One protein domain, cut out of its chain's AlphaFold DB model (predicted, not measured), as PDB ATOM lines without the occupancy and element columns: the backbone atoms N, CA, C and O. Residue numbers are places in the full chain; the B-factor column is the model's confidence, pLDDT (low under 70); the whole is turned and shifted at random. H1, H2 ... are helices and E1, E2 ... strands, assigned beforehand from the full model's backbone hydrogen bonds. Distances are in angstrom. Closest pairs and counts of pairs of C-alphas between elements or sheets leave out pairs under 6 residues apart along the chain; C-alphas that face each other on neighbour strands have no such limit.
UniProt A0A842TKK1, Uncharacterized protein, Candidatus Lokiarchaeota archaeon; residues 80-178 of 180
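AT A GLANCE: This is residues 80 to 178 of the 180 residues of an uncharacterized protein of Candidatus Lokiarchaeota archaeon (UniProt A0A842TKK1). A five-stranded sheet, curled like part of a barrel, has the helix H4 packed across its edge strand E1 and the helix H3 grazing it, while E1 and the part of E2 paired with it run out as a two-stranded arm toward a loose far end with H1 and H2. This arm and that end give the model its length, and residues 99 to 105 stick out there. The printed part has 99 residues with four named helices and five named strands, in the order E1, H1, H2, E2, E3, E4, H3, H4, E5. The sheet order is E1, E2, E3, E4, E5, antiparallel throughout, and the class is mixed, helices and strands. The whole is loose, with a radius of gyration of the C-alphas of 18.2 A and spans of 58 by 30 by 17 A.

HOW THE PARTS SIT: The strongly twisted sheet has edge strands E1, residues 80 to 86, and E5, residues 172 to 177; its inner strands are E2, residues 113 to 125, E3, residues 130 to 134, and E4, residues 140 to 145. E2, E3 and E4 form a meander, each strand the antiparallel neighbour of the one before, with hairpins E2 and E3, and E3 and E4. E2 bends by 59 degrees at residue 122, and its pairing is staggered: residues 113 to 119 pair with E1, residues 120 to 125 with E3. Between E1 and E2, N 82 and O 117 are 2.9 A apart, within hydrogen-bond range; so are N 122 and O 132 of E2 and E3, 2.8 A, N 131 and O 143 of E3 and E4, 2.9 A, and N 144 and O 173 of E4 and E5, 2.8 A. H4, residues 161 to 170, is on the sheet at a height of 5.3 A, only just over E1 with 3 of its C-alphas, and runs across the strands at 63 degrees to E1 on the local plane. The closest C-alphas of E1 and H4, those of Tyr 81 and Gly 165, are 5.0 A apart. H3, residues 149 to 156, only grazes the sheet. H3 and H4 form a helical hairpin and only just touch, with 3 pairs of C-alphas within 8 A, the closest Lys 156 and Phe 164 at 5.8 A; their tilt is shallow, 31 degrees, opposite ways. H1, residues 92 to 100, and H2, residues 106 to 110, are not on the sheet; they are close but not clearly touching, with closest C-alphas Ile 98 and Leu 106 at 7.0 A. In H1, H2, H3 and H4, every O i to N i+4 pair is within hydrogen-bond range.

IN THESE COORDINATES: E1 begins at C-alpha 80, (134.019, 287.883, 330.414), and spans 19.3 A. E2, the longest strand, spans 35.4 A from C-alpha 113, (132.930, 270.922, 321.192). H4, the longest helix, spans 14.2 A, and E5 ends at C-alpha 177, (151.421, 287.400, 330.565).

THE WHOLE: The C-alphas farthest apart, of Met 100 and Arg 127, are 57.9 A apart. The printed part has no cut, and its links between named elements are tight. The mean pLDDT of the printed part is 79.8; residues 87 to 112 and residue 178 are under 70.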
ATOM      1  N   VAL A  80     134.006 287.986 331.876       91.88
ATOM      2  CA  VAL A  80     134.019 287.883 330.414       91.88
ATOM      3  C   VAL A  80     134.377 286.454 330.036       91.88
ATOM      4  O   VAL A  80     135.175 285.818 330.724       91.88
ATOM      5  N   TYR A  81     133.802 285.956 328.950       92.06
ATOM      6  CA  TYR A  81     133.967 284.568 328.544       92.06
ATOM      7  C   TYR A  81     134.634 284.505 327.188       92.06
ATOM      8  O   TYR A  81     134.273 285.244 326.270       92.06
ATOM      9  N   LYS A  82     135.646 283.651 327.080       90.88
ATOM     10  CA  LYS A  82     136.273 283.338 325.807       90.88
ATOM     11  C   LYS A  82     135.732 281.998 325.344       90.88
ATOM     12  O   LYS A  82     135.815 281.017 326.078       90.88
ATOM     13  N   TYR A  83     135.177 281.995 324.142       86.69
ATOM     14  CA  TYR A  83     134.678 280.794 323.500       86.69
ATOM     15  C   TYR A  83     135.722 280.311 322.505       86.69
ATOM     16  O   TYR A  83     136.247 281.095 321.707       86.69
ATOM     17  N   SER A  84     136.047 279.033 322.585       85.00
ATOM     18  CA  SER A  84     136.905 278.330 321.642       85.00
ATOM     19  C   SER A  84     136.192 277.082 321.158       85.00
ATOM     20  O   SER A  84     135.285 276.576 321.810       85.00
ATOM     21  N   TYR A  85     136.605 276.599 319.999       80.56
ATOM     22  CA  TYR A  85     136.116 275.350 319.447       80.56
ATOM     23  C   TYR A  85     137.285 274.382 319.437       80.56
ATOM     24  O   TYR A  85     138.326 274.681 318.847       80.56
ATOM     25  N   GLU A  86     137.141 273.263 320.136       70.12
ATOM     26  CA  GLU A  86     138.066 272.150 319.980       70.12
ATOM     27  C   GLU A  86     137.589 271.316 318.791       70.12
ATOM     28  O   GLU A  86     136.465 270.801 318.844       70.12
ATOM     29  N   PRO A  87     138.398 271.184 317.720       63.59
ATOM     30  CA  PRO A  87     138.066 270.295 316.621       63.59
ATOM     31  C   PRO A  87     137.806 268.912 317.200       63.59
ATOM     32  O   PRO A  87     138.642 268.362 317.915       63.59
ATOM     33  N   THR A  88     136.629 268.358 316.935       62.41
ATOM     34  CA  THR A  88     136.420 266.945 317.232       62.41
ATOM     35  C   THR A  88     137.166 266.180 316.154       62.41
ATOM     36  O   THR A  88     136.881 266.369 314.969       62.41
ATOM     37  N   ASP A  89     138.135 265.352 316.548       63.44
ATOM     38  CA  ASP A  89     138.694 264.335 315.662       63.44
ATOM     39  C   ASP A  89     137.568 263.348 315.355       63.44
ATOM     40  O   ASP A  89     137.338 262.364 316.054       63.44
ATOM     41  N   LEU A  90     136.770 263.696 314.348       62.28
ATOM     42  CA  LEU A  90     135.742 262.823 313.821       62.28
ATOM     43  C   LEU A  90     136.459 261.624 313.212       62.28
ATOM     44  O   LEU A  90     137.289 261.790 312.308       62.28
ATOM     45  N   ASP A  91     136.110 260.441 313.708       66.38
ATOM     46  CA  ASP A  91     136.493 259.174 313.104       66.38
ATOM     47  C   ASP A  91     136.170 259.191 311.600       66.38
ATOM     48  O   ASP A  91     135.179 259.787 311.153       66.38
ATOM     49  N   THR A  92     137.032 258.560 310.810       66.00
ATOM     50  CA  THR A  92     136.967 258.541 309.345       66.00
ATOM     51  C   THR A  92     135.624 257.979 308.869       66.00
ATOM     52  O   THR A  92     135.035 258.501 307.922       66.00
ATOM     53  N   ASP A  93     135.081 256.998 309.591       66.69
ATOM     54  CA  ASP A  93     133.780 256.394 309.301       66.69
ATOM     55  C   ASP A  93     132.607 257.343 309.584       66.69
ATOM     56  O   ASP A  93     131.638 257.385 308.823       66.69
ATOM     57  N   LEU A  94     132.708 258.179 310.623       63.47
ATOM     58  CA  LEU A  94     131.690 259.183 310.941       63.47
ATOM     59  C   LEU A  94     131.699 260.326 309.913       63.47
ATOM     60  O   LEU A  94     130.634 260.780 309.498       63.47
ATOM     61  N   LYS A  95     132.885 260.740 309.436       64.69
ATOM     62  CA  LYS A  95     133.026 261.713 308.332       64.69
ATOM     63  C   LYS A  95     132.370 261.211 307.048       64.69
ATOM     64  O   LYS A  95     131.632 261.961 306.413       64.69
ATOM     65  N   ASN A  96     132.603 259.947 306.694       65.31
ATOM     66  CA  ASN A  96     132.028 259.335 305.496       65.31
ATOM     67  C   ASN A  96     130.500 259.218 305.585       65.31
ATOM     68  O   ASN A  96     129.812 259.459 304.597       65.31
ATOM     69  N   LYS A  97     129.961 258.920 306.772       65.25
ATOM     70  CA  LYS A  97     128.512 258.831 306.998       65.25
ATOM     71  C   LYS A  97     127.816 260.196 306.897       65.25
ATOM     72  O   LYS A  97     126.781 260.302 306.255       65.25
ATOM     73  N   ILE A  98     128.426 261.248 307.451       64.00
ATOM     74  CA  ILE A  98     127.921 262.633 307.377       64.00
ATOM     75  C   ILE A  98     127.973 263.189 305.941       64.00
ATOM     76  O   ILE A  98     127.099 263.950 305.548       64.00
ATOM     77  N   LEU A  99     128.969 262.800 305.138       63.00
ATOM     78  CA  LEU A  99     129.054 263.177 303.718       63.00
ATOM     79  C   LEU A  99     127.991 262.494 302.842       63.00
ATOM     80  O   LEU A  99     127.730 262.972 301.739       63.00
ATOM     81  N   MET A 100     127.415 261.380 303.304       66.44
ATOM     82  CA  MET A 100     126.410 260.610 302.564       66.44
ATOM     83  C   MET A 100     124.963 260.909 302.982       66.44
ATOM     84  O   MET A 100     124.074 260.741 302.151       66.44
ATOM     85  N   ASP A 101     124.720 261.391 304.206       61.84
ATOM     86  CA  ASP A 101     123.389 261.815 304.670       61.84
ATOM     87  C   ASP A 101     123.169 263.321 304.429       61.84
ATOM     88  O   ASP A 101     123.688 264.178 305.142       61.84
ATOM     89  N   SER A 102     122.351 263.651 303.426       54.91
ATOM     90  CA  SER A 102     122.071 265.019 302.956       54.91
ATOM     91  C   SER A 102     121.301 265.924 303.932       54.91
ATOM     92  O   SER A 102     121.146 267.110 303.649       54.91
ATOM     93  N   ASP A 103     120.841 265.390 305.068       56.22
ATOM     94  CA  ASP A 103     120.027 266.114 306.059       56.22
ATOM     95  C   ASP A 103     120.830 266.607 307.279       56.22
ATOM     96  O   ASP A 103     120.318 267.372 308.099       56.22
ATOM     97  N   LEU A 104     122.103 266.215 307.404       52.53
ATOM     98  CA  LEU A 104     123.011 266.733 308.426       52.53
ATOM     99  C   LEU A 104     123.843 267.861 307.822       52.53
ATOM    100  O   LEU A 104     124.806 267.627 307.092       52.53
ATOM    101  N   SER A 105     123.495 269.111 308.137       51.94
ATOM    102  CA  SER A 105     124.333 270.246 307.759       51.94
ATOM    103  C   SER A 105     125.730 270.057 308.356       51.94
ATOM    104  O   SER A 105     125.919 270.156 309.571       51.94
ATOM    105  N   LEU A 106     126.708 269.793 307.483       53.41
ATOM    106  CA  LEU A 106     128.132 269.584 307.782       53.41
ATOM    107  C   LEU A 106     128.701 270.620 308.777       53.41
ATOM    108  O   LEU A 106     129.653 270.338 309.502       53.41
ATOM    109  N   SER A 107     128.107 271.819 308.802       54.66
ATOM    110  CA  SER A 107     128.448 272.933 309.684       54.66
ATOM    111  C   SER A 107     128.369 272.589 311.169       54.66
ATOM    112  O   SER A 107     129.271 272.967 311.907       54.66
ATOM    113  N   ASP A 108     127.359 271.840 311.612       49.62
ATOM    114  CA  ASP A 108     127.133 271.608 313.045       49.62
ATOM    115  C   ASP A 108     128.005 270.468 313.588       49.62
ATOM    116  O   ASP A 108     128.438 270.503 314.739       49.62
ATOM    117  N   ALA A 109     128.341 269.492 312.740       51.47
ATOM    118  CA  ALA A 109     129.208 268.372 313.100       51.47
ATOM    119  C   ALA A 109     130.704 268.743 313.122       51.47
ATOM    120  O   ALA A 109     131.477 268.154 313.877       51.47
ATOM    121  N   LEU A 110     131.126 269.723 312.310       52.97
ATOM    122  CA  LEU A 110     132.529 270.149 312.190       52.97
ATOM    123  C   LEU A 110     132.946 271.239 313.183       52.97
ATOM    124  O   LEU A 110     134.144 271.425 313.397       52.97
ATOM    125  N   LEU A 111     131.999 271.957 313.794       57.19
ATOM    126  CA  LEU A 111     132.315 273.023 314.752       57.19
ATOM    127  C   LEU A 111     132.974 272.501 316.033       57.19
ATOM    128  O   LEU A 111     133.581 273.276 316.763       57.19
ATOM    129  N   GLY A 112     132.925 271.192 316.276       61.31
ATOM    130  CA  GLY A 112     133.540 270.575 317.434       61.31
ATOM    131  C   GLY A 112     132.895 271.000 318.754       61.31
ATOM    132  O   GLY A 112     131.858 271.667 318.787       61.31
ATOM    133  N   LYS A 113     133.480 270.583 319.878       70.81
ATOM    134  CA  LYS A 113     132.930 270.922 321.192       70.81
ATOM    135  C   LYS A 113     133.287 272.367 321.525       70.81
ATOM    136  O   LYS A 113     134.462 272.721 321.624       70.81
ATOM    137  N   GLU A 114     132.266 273.197 321.725       80.38
ATOM    138  CA  GLU A 114     132.456 274.548 322.243       80.38
ATOM    139  C   GLU A 114     132.994 274.475 323.681       80.38
ATOM    140  O   GLU A 114     132.393 273.870 324.573       80.38
ATOM    141  N   THR A 115     134.146 275.099 323.903       85.38
ATOM    142  CA  THR A 115     134.766 275.273 325.214       85.38
ATOM    143  C   THR A 115     134.637 276.728 325.658       85.38
ATOM    144  O   THR A 115     134.702 277.662 324.856       85.38
ATOM    145  N   ARG A 116     134.422 276.925 326.964       88.75
ATOM    146  CA  ARG A 116     134.196 278.236 327.585       88.75
ATOM    147  C   ARG A 116     135.210 278.459 328.698       88.75
ATOM    148  O   ARG A 116     135.209 277.744 329.696       88.75
ATOM    149  N   GLU A 117     136.020 279.498 328.548       91.25
ATOM    150  CA  GLU A 117     136.957 279.958 329.571       91.25
ATOM    151  C   GLU A 117     136.413 281.223 330.247       91.25
ATOM    152  O   GLU A 117     136.120 282.221 329.581       91.25
ATOM    153  N   GLU A 118     136.286 281.201 331.575       92.88
ATOM    154  CA  GLU A 118     135.857 282.362 332.361       92.88
ATOM    155  C   GLU A 118     137.051 283.231 332.766       92.88
ATOM    156  O   GLU A 118     137.979 282.767 333.420       92.88
ATOM    157  N   PHE A 119     136.989 284.524 332.466       92.44
ATOM    158  CA  PHE A 119     137.957 285.505 332.940       92.44
ATOM    159  C   PHE A 119     137.267 286.530 333.835       92.44
ATOM    160  O   PHE A 119     136.249 287.124 333.473       92.44
ATOM    161  N   THR A 120     137.865 286.807 334.990       91.88
ATOM    162  CA  THR A 120     137.419 287.873 335.890       91.88
ATOM    163  C   THR A 120     138.239 289.132 335.636       91.88
ATOM    164  O   THR A 120     139.466 289.126 335.748       91.88
ATOM    165  N   ILE A 121     137.581 290.251 335.339       91.81
ATOM    166  CA  ILE A 121     138.246 291.557 335.326       91.81
ATOM    167  C   ILE A 121     138.493 291.927 336.788       91.81
ATOM    168  O   ILE A 121     137.544 292.063 337.545       91.81
ATOM    169  N   THR A 122     139.752 292.072 337.207       90.62
ATOM    170  CA  THR A 122     140.117 292.291 338.624       90.62
ATOM    171  C   THR A 122     140.589 293.702 338.936       90.62
ATOM    172  O   THR A 122     140.561 294.122 340.094       90.62
ATOM    173  N   LYS A 123     141.039 294.445 337.924       90.25
ATOM    174  CA  LYS A 123     141.529 295.814 338.085       90.25
ATOM    175  C   LYS A 123     141.392 296.591 336.787       90.25
ATOM    176  O   LYS A 123     141.624 296.033 335.717       90.25
ATOM    177  N   VAL A 124     141.083 297.880 336.894       88.75
ATOM    178  CA  VAL A 124     141.013 298.809 335.762       88.75
ATOM    179  C   VAL A 124     141.827 300.058 336.081       88.75
ATOM    180  O   VAL A 124     141.644 300.722 337.098       88.75
ATOM    181  N   PHE A 125     142.739 300.394 335.182       88.25
ATOM    182  CA  PHE A 125     143.544 301.603 335.204       88.25
ATOM    183  C   PHE A 125     143.018 302.551 334.129       88.25
ATOM    184  O   PHE A 125     143.616 302.693 333.063       88.25
ATOM    185  N   ASN A 126     141.885 303.204 334.408       77.12
ATOM    186  CA  ASN A 126     141.169 304.038 333.433       77.12
ATOM    187  C   ASN A 126     142.073 305.076 332.743       77.12
ATOM    188  O   ASN A 126     142.019 305.214 331.527       77.12
ATOM    189  N   ARG A 127     142.968 305.741 333.490       80.31
ATOM    190  CA  ARG A 127     143.915 306.731 332.934       80.31
ATOM    191  C   ARG A 127     144.915 306.148 331.933       80.31
ATOM    192  O   ARG A 127     145.408 306.873 331.084       80.31
ATOM    193  N   GLN A 128     145.242 304.866 332.063       80.88
ATOM    194  CA  GLN A 128     146.197 304.169 331.198       80.88
ATOM    195  C   GLN A 128     145.490 303.362 330.101       80.88
ATOM    196  O   GLN A 128     146.161 302.786 329.249       80.88
ATOM    197  N   GLY A 129     144.153 303.293 330.135       85.88
ATOM    198  CA  GLY A 129     143.380 302.420 329.259       85.88
ATOM    199  C   GLY A 129     143.761 300.951 329.432       85.88
ATOM    200  O   GLY A 129     143.817 300.223 328.453       85.88
ATOM    201  N   THR A 130     144.070 300.511 330.651       90.81
ATOM    202  CA  THR A 130     144.587 299.156 330.908       90.81
ATOM    203  C   THR A 130     143.694 298.426 331.898       90.81
ATOM    204  O   THR A 130     143.216 299.032 332.854       90.81
ATOM    205  N   LEU A 131     143.503 297.119 331.728       92.31
ATOM    206  CA  LEU A 131     142.837 296.264 332.709       92.31
ATOM    207  C   LEU A 131     143.630 294.989 333.004       92.31
ATOM    208  O   LEU A 131     144.539 294.610 332.260       92.31
ATOM    209  N   VAL A 132     143.279 294.339 334.110       91.88
ATOM    210  CA  VAL A 132     143.831 293.047 334.523       91.88
ATOM    211  C   VAL A 132     142.734 291.991 334.472       91.88
ATOM    212  O   VAL A 132     141.718 292.138 335.154       91.88
ATOM    213  N   LEU A 133     142.962 290.927 333.702       92.31
ATOM    214  CA  LEU A 133     142.131 289.719 333.684       92.31
ATOM    215  C   LEU A 133     142.791 288.622 334.517       92.31
ATOM    216  O   LEU A 133     143.988 288.395 334.375       92.31
ATOM    217  N   GLU A 134     142.015 287.957 335.361       91.56
ATOM    218  CA  GLU A 134     142.377 286.743 336.100       91.56
ATOM    219  C   GLU A 134     141.656 285.562 335.431       91.56
ATOM    220  O   GLU A 134     140.440 285.635 335.243       91.56
ATOM    221  N   ASP A 135     142.398 284.541 334.997       87.81
ATOM    222  CA  ASP A 135     141.835 283.307 334.424       87.81
ATOM    223  C   ASP A 135     141.392 282.314 335.524       87.81
ATOM    224  O   ASP A 135     141.615 282.584 336.713       87.81
ATOM    225  N   PRO A 136     140.771 281.168 335.171       83.12
ATOM    226  CA  PRO A 136     140.325 280.178 336.155       83.12
ATOM    227  C   PRO A 136     141.475 279.577 336.974       83.12
ATOM    228  O   PRO A 136     141.289 279.198 338.128       83.12
ATOM    229  N   GLU A 137     142.684 279.545 336.411       86.25
ATOM    230  CA  GLU A 137     143.909 279.077 337.069       86.25
ATOM    231  C   GLU A 137     144.586 280.178 337.907       86.25
ATOM    232  O   GLU A 137     145.725 280.029 338.354       86.25
ATOM    233  N   SER A 138     143.897 281.301 338.136       82.62
ATOM    234  CA  SER A 138     144.388 282.468 338.879       82.62
ATOM    235  C   SER A 138     145.609 283.163 338.257       82.62
ATOM    236  O   SER A 138     146.281 283.968 338.914       82.62
ATOM    237  N   LYS A 139     145.906 282.922 336.977       87.75
ATOM    238  CA  LYS A 139     146.935 283.659 336.241       87.75
ATOM    239  C   LYS A 139     146.373 285.002 335.804       87.75
ATOM    240  O   LYS A 139     145.274 285.121 335.267       87.75
ATOM    241  N   LYS A 140     147.182 286.041 336.005       90.38
ATOM    242  CA  LYS A 140     146.814 287.419 335.682       90.38
ATOM    243  C   LYS A 140     147.460 287.892 334.391       90.38
ATOM    244  O   LYS A 140     148.670 287.744 334.187       90.38
ATOM    245  N   TYR A 141     146.660 288.537 333.554       90.75
ATOM    246  CA  TYR A 141     147.046 289.072 332.256       90.75
ATOM    247  C   TYR A 141     146.725 290.557 332.172       90.75
ATOM    248  O   TYR A 141     145.676 291.008 332.631       90.75
ATOM    249  N   LEU A 142     147.625 291.310 331.545       91.50
ATOM    250  CA  LEU A 142     147.433 292.729 331.276       91.50
ATOM    251  C   LEU A 142     146.858 292.910 329.874       91.50
ATOM    252  O   LEU A 142     147.445 292.418 328.905       91.50
ATOM    253  N   TYR A 143     145.762 293.654 329.765       93.00
ATOM    254  CA  TYR A 143     145.161 294.023 328.487       93.00
ATOM    255  C   TYR A 143     145.093 295.539 328.350       93.00
ATOM    256  O   TYR A 143     144.724 296.238 329.293       93.00
ATOM    257  N   LYS A 144     145.423 296.034 327.158       92.94
ATOM    258  CA  LYS A 144     145.204 297.419 326.754       92.94
ATOM    259  C   LYS A 144     143.846 297.522 326.066       92.94
ATOM    260  O   LYS A 144     143.567 296.792 325.118       92.94
ATOM    261  N   LEU A 145     143.018 298.425 326.558       91.25
ATOM    262  CA  LEU A 145     141.713 298.749 326.016       91.25
ATOM    263  C   LEU A 145     141.857 299.667 324.802       91.25
ATOM    264  O   LEU A 145     142.572 300.668 324.851       91.25
ATOM    265  N   LEU A 146     141.130 299.349 323.735       89.44
ATOM    266  CA  LEU A 146     140.989 300.213 322.560       89.44
ATOM    267  C   LEU A 146     139.854 301.236 322.722       89.44
ATOM    268  O   LEU A 146     139.760 302.179 321.943       89.44
ATOM    269  N   ILE A 147     138.989 301.047 323.722       89.25
ATOM    270  CA  ILE A 147     137.852 301.918 324.039       89.25
ATOM    271  C   ILE A 147     137.721 302.115 325.561       89.25
ATOM    272  O   ILE A 147     138.168 301.263 326.328       89.25
ATOM    273  N   PRO A 148     137.084 303.200 326.034       86.81
ATOM    274  CA  PRO A 148     136.804 303.401 327.456       86.81
ATOM    275  C   PRO A 148     136.093 302.212 328.128       86.81
ATOM    276  O   PRO A 148     135.105 301.692 327.608       86.81
ATOM    277  N   PHE A 149     136.533 301.834 329.335       84.81
ATOM    278  CA  PHE A 149     135.967 300.701 330.088       84.81
ATOM    279  C   PHE A 149     134.461 300.840 330.359       84.81
ATOM    280  O   PHE A 149     133.720 299.865 330.277       84.81
ATOM    281  N   ILE A 150     133.982 302.062 330.612       79.00
ATOM    282  CA  ILE A 150     132.551 302.319 330.822       79.00
ATOM    283  C   ILE A 150     131.702 301.944 329.597       79.00
ATOM    284  O   ILE A 150     130.576 301.476 329.748       79.00
ATOM    285  N   ILE A 151     132.249 302.100 328.385       82.06
ATOM    286  CA  ILE A 151     131.572 301.717 327.142       82.06
ATOM    287  C   ILE A 151     131.516 300.191 327.034       82.06
ATOM    288  O   ILE A 151     130.474 299.661 326.660       82.06
ATOM    289  N   LEU A 152     132.589 299.484 327.415       84.88
ATOM    290  CA  LEU A 152     132.583 298.017 327.478       84.88
ATOM    291  C   LEU A 152     131.489 297.506 328.421       84.88
ATOM    292  O   LEU A 152     130.698 296.660 328.021       84.88
ATOM    293  N   ILE A 153     131.398 298.043 329.640       79.06
ATOM    294  CA  ILE A 153     130.400 297.579 330.615       79.06
ATOM    295  C   ILE A 153     128.970 297.869 330.150       79.06
ATOM    296  O   ILE A 153     128.143 296.966 330.199       79.06
ATOM    297  N   LYS A 154     128.681 299.063 329.614       80.00
ATOM    298  CA  LYS A 154     127.346 299.374 329.070       80.00
ATOM    299  C   LYS A 154     126.943 298.456 327.914       80.00
ATOM    300  O   LYS A 154     125.782 298.091 327.792       80.00
ATOM    301  N   ARG A 155     127.893 298.057 327.059       81.69
ATOM    302  CA  ARG A 155     127.619 297.125 325.950       81.69
ATOM    303  C   ARG A 155     127.214 295.731 326.432       81.69
ATOM    304  O   ARG A 155     126.455 295.073 325.732       81.69
ATOM    305  N   LYS A 156     127.666 295.308 327.616       82.00
ATOM    306  CA  LYS A 156     127.298 294.013 328.207       82.00
ATOM    307  C   LYS A 156     125.791 293.874 328.437       82.00
ATOM    308  O   LYS A 156     125.274 292.774 328.326       82.00
ATOM    309  N   GLU A 157     125.093 294.968 328.737       79.69
ATOM    310  CA  GLU A 157     123.657 294.950 329.059       79.69
ATOM    311  C   GLU A 157     122.760 294.676 327.843       79.69
ATOM    312  O   GLU A 157     121.594 294.335 328.008       79.69
ATOM    313  N   VAL A 158     123.295 294.810 326.626       86.12
ATOM    314  CA  VAL A 158     122.532 294.723 325.367       86.12
ATOM    315  C   VAL A 158     123.009 293.599 324.442       86.12
ATOM    316  O   VAL A 158     122.582 293.528 323.294       86.12
ATOM    317  N   MET A 159     123.928 292.750 324.904       87.81
ATOM    318  CA  MET A 159     124.543 291.676 324.119       87.81
ATOM    319  C   MET A 159     124.400 290.338 324.838       87.81
ATOM    320  O   MET A 159     124.362 290.284 326.068       87.81
ATOM    321  N   THR A 160     124.386 289.244 324.073       89.88
ATOM    322  CA  THR A 160     124.547 287.911 324.657       89.88
ATOM    323  C   THR A 160     125.940 287.772 325.275       89.88
ATOM    324  O   THR A 160     126.870 288.511 324.941       89.88
ATOM    325  N   GLU A 161     126.114 286.807 326.176       89.19
ATOM    326  CA  GLU A 161     127.410 286.564 326.814       89.19
ATOM    327  C   GLU A 161     128.522 286.267 325.792       89.19
ATOM    328  O   GLU A 161     129.636 286.784 325.918       89.19
ATOM    329  N   LYS A 162     128.194 285.491 324.753       90.19
ATOM    330  CA  LYS A 162     129.103 285.121 323.664       90.19
ATOM    331  C   LYS A 162     129.484 286.316 322.804       90.19
ATOM    332  O   LYS A 162     130.673 286.559 322.591       90.19
ATOM    333  N   ASP A 163     128.503 287.111 322.385       90.62
ATOM    334  CA  ASP A 163     128.755 288.313 321.585       90.62
ATOM    335  C   ASP A 163     129.570 289.338 322.363       90.62
ATOM    336  O   ASP A 163     130.514 289.928 321.834       90.62
ATOM    337  N   PHE A 164     129.257 289.509 323.648       91.00
ATOM    338  CA  PHE A 164     130.016 290.387 324.520       91.00
ATOM    339  C   PHE A 164     131.451 289.894 324.715       91.00
ATOM    340  O   PHE A 164     132.374 290.704 324.648       91.00
ATOM    341  N   GLY A 165     131.662 288.591 324.921       91.94
ATOM    342  CA  GLY A 165     132.992 287.987 324.997       91.94
ATOM    343  C   GLY A 165     133.821 288.277 323.746       91.94
ATOM    344  O   GLY A 165     134.919 288.832 323.836       91.94
ATOM    345  N   ASN A 166     133.251 288.005 322.571       90.81
ATOM    346  CA  ASN A 166     133.878 288.282 321.279       90.81
ATOM    347  C   ASN A 166     134.206 289.772 321.114       90.81
ATOM    348  O   ASN A 166     135.348 290.133 320.817       90.81
ATOM    349  N   TYR A 167     133.235 290.648 321.374       90.81
ATOM    350  CA  TYR A 167     133.413 292.095 321.304       90.81
ATOM    351  C   TYR A 167     134.499 292.585 322.270       90.81
ATOM    352  O   TYR A 167     135.360 293.386 321.899       90.81
ATOM    353  N   PHE A 168     134.498 292.084 323.505       92.81
ATOM    354  CA  PHE A 168     135.476 292.433 324.525       92.81
ATOM    355  C   PHE A 168     136.895 292.091 324.063       92.81
ATOM    356  O   PHE A 168     137.759 292.970 324.069       92.81
ATOM    357  N   PHE A 169     137.144 290.860 323.607       91.62
ATOM    358  CA  PHE A 169     138.480 290.442 323.170       91.62
ATOM    359  C   PHE A 169     138.923 291.101 321.858       91.62
ATOM    360  O   PHE A 169     140.115 291.328 321.681       91.62
ATOM    361  N   GLN A 170     138.001 291.515 320.982       91.31
ATOM    362  CA  GLN A 170     138.331 292.362 319.825       91.31
ATOM    363  C   GLN A 170     138.756 293.782 320.231       91.31
ATOM    364  O   GLN A 170     139.558 294.419 319.549       91.31
ATOM    365  N   LYS A 171     138.213 294.309 321.336       92.56
ATOM    366  CA  LYS A 171     138.520 295.654 321.851       92.56
ATOM    367  C   LYS A 171     139.624 295.675 322.909       92.56
ATOM    368  O   LYS A 171     139.941 296.751 323.424       92.56
ATOM    369  N   CYS A 172     140.228 294.528 323.212       91.06
ATOM    370  CA  CYS A 172     141.281 294.389 324.209       91.06
ATOM    371  C   CYS A 172     142.501 293.684 323.614       91.06
ATOM    372  O   CYS A 172     142.437 292.521 323.234       91.06
ATOM    373  N   VAL A 173     143.652 294.351 323.625       89.88
ATOM    374  CA  VAL A 173     144.913 293.764 323.155       89.88
ATOM    375  C   VAL A 173     145.718 293.264 324.347       89.88
ATOM    376  O   VAL A 173     146.017 294.021 325.273       89.88
ATOM    377  N   LYS A 174     146.089 291.983 324.334       89.25
ATOM    378  CA  LYS A 174     146.928 291.384 325.377       89.25
ATOM    379  C   LYS A 174     148.342 291.961 325.303       89.25
ATOM    380  O   LYS A 174     149.002 291.836 324.280       89.25
ATOM    381  N   PHE A 175     148.810 292.561 326.396       80.62
ATOM    382  CA  PHE A 175     150.101 293.257 326.441       80.62
ATOM    383  C   PHE A 175     151.162 292.513 327.266       80.62
ATOM    384  O   PHE A 175     152.352 292.628 326.993       80.62
ATOM    385  N   LYS A 176     150.764 291.735 328.286       81.12
ATOM    386  CA  LYS A 176     151.705 290.964 329.119       81.12
ATOM    387  C   LYS A 176     151.049 289.737 329.757       81.12
ATOM    388  O   LYS A 176     149.904 289.808 330.211       81.12
ATOM    389  N   LYS A 177     151.791 288.624 329.829       74.94
ATOM    390  CA  LYS A 177     151.421 287.400 330.565       74.94
ATOM    391  C   LYS A 177     152.117 287.369 331.929       74.94
ATOM    392  O   LYS A 177     153.304 287.663 332.005       74.94
ATOM    393  N   GLY A 178     151.380 286.995 332.978       61.69
ATOM    394  CA  GLY A 178     151.936 286.672 334.294       61.69
ATOM    395  C   GLY A 178     152.344 287.892 335.119       61.69
ATOM    396  O   GLY A 178     153.531 288.130 335.334       61.69
TER     397      GLY A 178